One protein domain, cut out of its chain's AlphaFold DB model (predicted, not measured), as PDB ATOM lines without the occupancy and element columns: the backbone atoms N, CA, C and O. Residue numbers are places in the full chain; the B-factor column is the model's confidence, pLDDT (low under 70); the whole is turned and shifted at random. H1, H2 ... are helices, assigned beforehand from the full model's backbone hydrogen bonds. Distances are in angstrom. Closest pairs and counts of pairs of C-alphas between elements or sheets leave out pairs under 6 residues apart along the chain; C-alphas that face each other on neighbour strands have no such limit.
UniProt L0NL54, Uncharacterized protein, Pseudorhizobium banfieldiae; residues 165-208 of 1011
ATOM      1  N   GLY A 165      28.360  -2.262  -7.905       88.50
ATOM      2  CA  GLY A 165      27.729  -1.994  -9.203       88.50
ATOM      3  C   GLY A 165      26.197  -1.894  -9.168       88.50
ATOM      4  O   GLY A 165      25.569  -1.841 -10.226       88.50
ATOM      5  N   PHE A 166      25.583  -1.895  -7.981       91.00
ATOM      6  CA  PHE A 166      24.150  -1.650  -7.804       91.00
ATOM      7  C   PHE A 166      23.837  -0.153  -7.873       91.00
ATOM      8  O   PHE A 166      24.490   0.644  -7.209       91.00
ATOM      9  N   ASP A 167      22.794   0.212  -8.623       86.94
ATOM     10  CA  ASP A 167      22.367   1.614  -8.779       86.94
ATOM     11  C   ASP A 167      21.492   2.104  -7.614       86.94
ATOM     12  O   ASP A 167      21.268   3.302  -7.462       86.94
ATOM     13  N   LYS A 168      20.922   1.175  -6.834       89.62
ATOM     14  CA  LYS A 168      19.990   1.475  -5.742       89.62
ATOM     15  C   LYS A 168      20.424   0.778  -4.452       89.62
ATOM     16  O   LYS A 168      20.595  -0.447  -4.468       89.62
ATOM     17  N   PRO A 169      20.463   1.478  -3.301       89.06
ATOM     18  CA  PRO A 169      20.827   0.865  -2.020       89.06
ATOM     19  C   PRO A 169      19.884  -0.268  -1.592       89.06
ATOM     20  O   PRO A 169      20.289  -1.207  -0.913       89.06
ATOM     21  N   ALA A 170      18.606  -0.191  -1.981       87.50
ATOM     22  CA  ALA A 170      17.622  -1.231  -1.685       87.50
ATOM     23  C   ALA A 170      17.953  -2.562  -2.382       87.50
ATOM     24  O   ALA A 170      17.886  -3.607  -1.741       87.50
ATOM     25  N   ASP A 171      18.369  -2.513  -3.649       89.06
ATOM     26  CA  ASP A 171      18.702  -3.708  -4.428       89.06
ATOM     27  C   ASP A 171      20.004  -4.343  -3.919       89.06
ATOM     28  O   ASP A 171      20.088  -5.564  -3.789       89.06
ATOM     29  N   TYR A 172      20.980  -3.512  -3.534       92.50
ATOM     30  CA  TYR A 172      22.205  -3.972  -2.879       92.50
ATOM     31  C   TYR A 172      21.921  -4.704  -1.563       92.50
ATOM     32  O   TYR A 172      22.495  -5.760  -1.323       92.50
ATOM     33  N   ARG A 173      21.014  -4.188  -0.720       88.19
ATOM     34  CA  ARG A 173      20.663  -4.845   0.552       88.19
ATOM     35  C   ARG A 173      20.053  -6.232   0.339       88.19
ATOM     36  O   ARG A 173      20.472  -7.173   1.001       88.19
ATOM     37  N   VAL A 174      19.140  -6.371  -0.623       88.38
ATOM     38  CA  VAL A 174      18.543  -7.674  -0.973       88.38
ATOM     39  C   VAL A 174      19.606  -8.649  -1.491       88.38
ATOM     40  O   VAL A 174      19.606  -9.822  -1.127       88.38
ATOM     41  N   ALA A 175      20.536  -8.177  -2.320       89.31
ATOM     42  CA  ALA A 175      21.630  -9.005  -2.817       89.31
ATOM     43  C   ALA A 175      22.603  -9.421  -1.700       89.31
ATOM     44  O   ALA A 175      22.987 -10.588  -1.620       89.31
ATOM     45  N   ALA A 176      22.944  -8.492  -0.805       87.06
ATOM     46  CA  ALA A 176      23.821  -8.737   0.333       87.06
ATOM     47  C   ALA A 176      23.225  -9.756   1.321       87.06
ATOM     48  O   ALA A 176      23.970 -10.571   1.862       87.06
ATOM     49  N   GLU A 177      21.899  -9.773   1.512       87.62
ATOM     50  CA  GLU A 177      21.198 -10.806   2.294       87.62
ATOM     51  C   GLU A 177      21.377 -12.216   1.703       87.62
ATOM     52  O   GLU A 177      21.543 -13.172   2.455       87.62
ATOM     53  N   GLY A 178      21.415 -12.345   0.370       87.00
ATOM     54  CA  GLY A 178      21.732 -13.596  -0.340       87.00
ATOM     55  C   GLY A 178      23.234 -13.895  -0.462       87.00
ATOM     56  O   GLY A 178      23.628 -14.824  -1.171       87.00
ATOM     57  N   GLY A 179      24.085 -13.090   0.184       90.00
ATOM     58  CA  GLY A 179      25.540 -13.225   0.169       90.00
ATOM     59  C   GLY A 179      26.236 -12.642  -1.063       90.00
ATOM     60  O   GLY A 179      27.423 -12.898  -1.246       90.00
ATOM     61  N   PHE A 180      25.542 -11.878  -1.912       90.75
ATOM     62  CA  PHE A 180      26.100 -11.299  -3.135       90.75
ATOM     63  C   PHE A 180      26.669  -9.898  -2.919       90.75
ATOM     64  O   PHE A 180      25.962  -8.968  -2.540       90.75
ATOM     65  N   ASP A 181      27.946  -9.736  -3.263       86.56
ATOM     66  CA  ASP A 181      28.662  -8.459  -3.177       86.56
ATOM     67  C   ASP A 181      28.708  -7.688  -4.503       86.56
ATOM     68  O   ASP A 181      29.160  -6.546  -4.531       86.56
ATOM     69  N   GLN A 182      28.286  -8.308  -5.609       91.38
ATOM     70  CA  GLN A 182      28.413  -7.777  -6.968       91.38
ATOM     71  C   GLN A 182      27.116  -7.962  -7.756       91.38
ATOM     72  O   GLN A 182      26.563  -9.064  -7.816       91.38
ATOM     73  N   ARG A 183      26.656  -6.901  -8.428       90.75
ATOM     74  CA  ARG A 183      25.404  -6.885  -9.197       90.75
ATOM     75  C   ARG A 183      25.388  -7.915 -10.308       90.75
ATOM     76  O   ARG A 183      24.421  -8.656 -10.430       90.75
ATOM     77  N   ALA A 184      26.464  -7.993 -11.086       87.69
ATOM     78  CA  ALA A 184      26.557  -8.937 -12.195       87.69
ATOM     79  C   ALA A 184      26.433 -10.395 -11.718       87.69
ATOM     80  O   ALA A 184      25.820 -11.221 -12.389       87.69
ATOM     81  N   GLU A 185      26.984 -10.715 -10.541       89.44
ATOM     82  CA  GLU A 185      26.878 -12.053  -9.960       89.44
ATOM     83  C   GLU A 185      25.457 -12.338  -9.464       89.44
ATOM     84  O   GLU A 185      24.930 -13.411  -9.751       89.44
ATOM     85  N   PHE A 186      24.823 -11.373  -8.796       91.81
ATOM     86  CA  PHE A 186      23.439 -11.481  -8.332       91.81
ATOM     87  C   PHE A 186      22.438 -11.618  -9.489       91.81
ATOM     88  O   PHE A 186      21.552 -12.472  -9.451       91.81
ATOM     89  N   GLU A 187      22.588 -10.825 -10.553       89.06
ATOM     90  CA  GLU A 187      21.735 -10.907 -11.742       89.06
ATOM     91  C   GLU A 187      21.928 -12.232 -12.486       89.06
ATOM     92  O   GLU A 187      20.945 -12.859 -12.884       89.06
ATOM     93  N   ALA A 188      23.172 -12.708 -12.611       86.56
ATOM     94  CA  ALA A 188      23.460 -14.008 -13.206       86.56
ATOM     95  C   ALA A 188      22.894 -15.164 -12.364       86.56
ATOM     96  O   ALA A 188      22.329 -16.102 -12.926       86.56
ATOM     97  N   ALA A 189      22.985 -15.081 -11.033       89.00
ATOM     98  CA  ALA A 189      22.396 -16.063 -10.125       89.00
ATOM     99  C   ALA A 189      20.875 -16.098 -10.267       89.00
ATOM    100  O   ALA A 189      20.292 -17.161 -10.477       89.00
ATOM    101  N   ARG A 190      20.234 -14.924 -10.256       87.94
ATOM    102  CA  ARG A 190      18.787 -14.791 -10.416       87.94
ATOM    103  C   ARG A 190      18.312 -15.301 -11.778       87.94
ATOM    104  O   ARG A 190      17.289 -15.981 -11.839       87.94
ATOM    105  N   ALA A 191      19.052 -15.024 -12.853       85.62
ATOM    106  CA  ALA A 191      18.768 -15.551 -14.189       85.62
ATOM    107  C   ALA A 191      18.929 -17.079 -14.259       85.62
ATOM    108  O   ALA A 191      18.144 -17.751 -14.926       85.62
ATOM    109  N   ALA A 192      19.894 -17.632 -13.519       82.44
ATOM    110  CA  ALA A 192      20.088 -19.070 -13.357       82.44
ATOM    111  C   ALA A 192      19.120 -19.714 -12.336       82.44
ATOM    112  O   ALA A 192      19.148 -20.928 -12.146       82.44
ATOM    113  N   GLY A 193      18.240 -18.934 -11.698       88.50
ATOM    114  CA  GLY A 193      17.238 -19.422 -10.749       88.50
ATOM    115  C   GLY A 193      17.763 -19.686  -9.332       88.50
ATOM    116  O   GLY A 193      17.163 -20.486  -8.611       88.50
ATOM    117  N   PHE A 194      18.862 -19.047  -8.928       87.88
ATOM    118  CA  PHE A 194      19.450 -19.126  -7.589       87.88
ATOM    119  C   PHE A 194      19.245 -17.814  -6.823       87.88
ATOM    120  O   PHE A 194      19.404 -16.728  -7.381       87.88
ATOM    121  N   ALA A 195      18.879 -17.927  -5.545       85.00
ATOM    122  CA  ALA A 195      18.712 -16.793  -4.630       85.00
ATOM    123  C   ALA A 195      19.853 -16.684  -3.603       85.00
ATOM    124  O   ALA A 195      19.994 -15.643  -2.970       85.00
ATOM    125  N   ASP A 196      20.661 -17.738  -3.466       90.00
ATOM    126  CA  ASP A 196      21.814 -17.828  -2.573       90.00
ATOM    127  C   ASP A 196      23.113 -17.934  -3.389       90.00
ATOM    128  O   ASP A 196      23.185 -18.642  -4.403       90.00
ATOM    129  N   ARG A 197      24.149 -17.205  -2.964       90.12
ATOM    130  CA  ARG A 197      25.432 -17.161  -3.676       90.12
ATOM    131  C   ARG A 197      26.205 -18.470  -3.599       90.12
ATOM    132  O   ARG A 197      26.859 -18.830  -4.579       90.12
ATOM    133  N   ALA A 198      26.169 -19.167  -2.468       87.69
ATOM    134  CA  ALA A 198      26.919 -20.405  -2.297       87.69
ATOM    135  C   ALA A 198      26.389 -21.493  -3.242       87.69
ATOM    136  O   ALA A 198      27.178 -22.148  -3.925       87.69
ATOM    137  N   GLU A 199      25.066 -21.615  -3.373       86.31
ATOM    138  CA  GLU A 199      24.446 -22.532  -4.338       86.31
ATOM    139  C   GLU A 199      24.827 -22.198  -5.786       86.31
ATOM    140  O   GLU A 199      25.177 -23.085  -6.567       86.31
ATOM    141  N   PHE A 200      24.827 -20.912  -6.147       89.31
ATOM    142  CA  PHE A 200      25.192 -20.476  -7.493       89.31
ATOM    143  C   PHE A 200      26.672 -20.720  -7.830       89.31
ATOM    144  O   PHE A 200      27.005 -21.063  -8.967       89.31
ATOM    145  N   ILE A 201      27.575 -20.562  -6.860       87.25
ATOM    146  CA  ILE A 201      28.998 -20.882  -7.039       87.25
ATOM    147  C   ILE A 201      29.184 -22.376  -7.263       87.25
ATOM    148  O   ILE A 201      29.894 -22.758  -8.193       87.25
ATOM    149  N   ASN A 202      28.519 -23.211  -6.462       84.00
ATOM    150  CA  ASN A 202      28.574 -24.661  -6.626       84.00
ATOM    151  C   ASN A 202      28.042 -25.079  -8.006       84.00
ATOM    152  O   ASN A 202      28.659 -25.901  -8.682       84.00
ATOM    153  N   PHE A 203      26.969 -24.435  -8.476       87.56
ATOM    154  CA  PHE A 203      26.472 -24.599  -9.839       87.56
ATOM    155  C   PHE A 203      27.532 -24.244 -10.895       87.56
ATOM    156  O   PHE A 203      27.809 -25.060 -11.771       87.56
ATOM    157  N   LYS A 204      28.188 -23.078 -10.818       84.69
ATOM    158  CA  LYS A 204      29.237 -22.719 -11.795       84.69
ATOM    159  C   LYS A 204      30.421 -23.681 -11.770       84.69
ATOM    160  O   LYS A 204      30.933 -24.036 -12.829       84.69
ATOM    161  N   ALA A 205      30.855 -24.085 -10.578       82.94
ATOM    162  CA  ALA A 205      31.976 -25.002 -10.403       82.94
ATOM    163  C   ALA A 205      31.683 -26.390 -10.991       82.94
ATOM    164  O   ALA A 205      32.599 -27.053 -11.467       82.94
ATOM    165  N   SER A 206      30.412 -26.802 -11.015       79.69
ATOM    166  CA  SER A 206      29.992 -28.086 -11.582       79.69
ATOM    167  C   SER A 206      30.087 -28.174 -13.114       79.69
ATOM    168  O   SER A 206      30.048 -29.268 -13.665       79.69
ATOM    169  N   GLY A 207      30.189 -27.041 -13.823       79.75
ATOM    170  CA  GLY A 207      30.267 -27.008 -15.290       79.75
ATOM    171  C   GLY A 207      28.959 -27.345 -16.024       79.75
ATOM    172  O   GLY A 207      28.951 -27.424 -17.253       79.75
ATOM    173  N   HIS A 208      27.845 -27.525 -15.309       81.50
ATOM    174  CA  HIS A 208      26.549 -27.801 -15.924       81.50
ATOM    175  C   HIS A 208      25.941 -26.565 -16.600       81.50
ATOM    176  O   HIS A 208      26.090 -25.430 -16.151       81.50
TER     177      HIS A 208
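What this domain is: This is residues 165 to 208 of the 1011 residues of an uncharacterized protein of Pseudorhizobium banfieldiae (UniProt L0NL54). Three short helices follow one another in a zigzag down a rod, with H1 and H3 at its two ends and H2 in the middle, set to one side and turned steeply against both. The contacts are few: H1 meets H2 and H2 meets H3, while the two end helices stay apart. The printed part has 44 residues with three named helices, in the order H1, H2, H3, and no named strand; its class is all helix. By the radius of gyration of the C-alphas, 10.3 A, it is compact, and its C-alphas span 32 by 15 by 14 A.

Where its parts are: The longest helix is H3, residues 197 to 206, with ten residues and 14.2 A from first to last C-alpha. It begins at C-alpha 197, at (25.432, -17.161, -3.676), and ends at C-alpha 206, at (29.992, -28.086, -11.582). H2 is residues 183 to 191, nine residues, 12.0 A from first to last C-alpha. H1 is residues 169 to 177, nine residues, 12.4 A long in the same measure, and it begins at C-alpha 169, at (20.827, 0.865, -2.020).

How they stand to each other: H3 and H2 only just touch, with 3 pairs of C-alphas within 8 A. Their closest C-alphas are those of Phe 200 and Ala 189, 5.8 A apart. The lines of H2 and H3 stand about perpendicular, at 72 degrees, only just beyond a steep tilt, and their centres are 11.9 A apart. H2 and H1 also only just touch, with 3 pairs of C-alphas within 8 A. Their closest C-alphas are those of Phe 186 and Ala 175, 6.3 A apart. H1 and H2 stand at a steep tilt of 65 degrees and run the same way, with their centres 12.2 A apart. H1 and H3 are apart. In H1, H2 and H3 every O i to N i+4 pair is within hydrogen-bond range.

The domain as a whole: The outline is a rod, and the two C-alphas farthest apart are those of Pro 169 and His 208, at 32.4 A. The C-alphas of the first and last printed residues, Gly 165 and His 208, are 26.7 A apart. The printed part has no cut. The link from H1 to H2 and the link from H2 to H3 are both tight, each with 5 residues. The mean pLDDT of the printed part of this model is 87.6, and no printed residue is under 70.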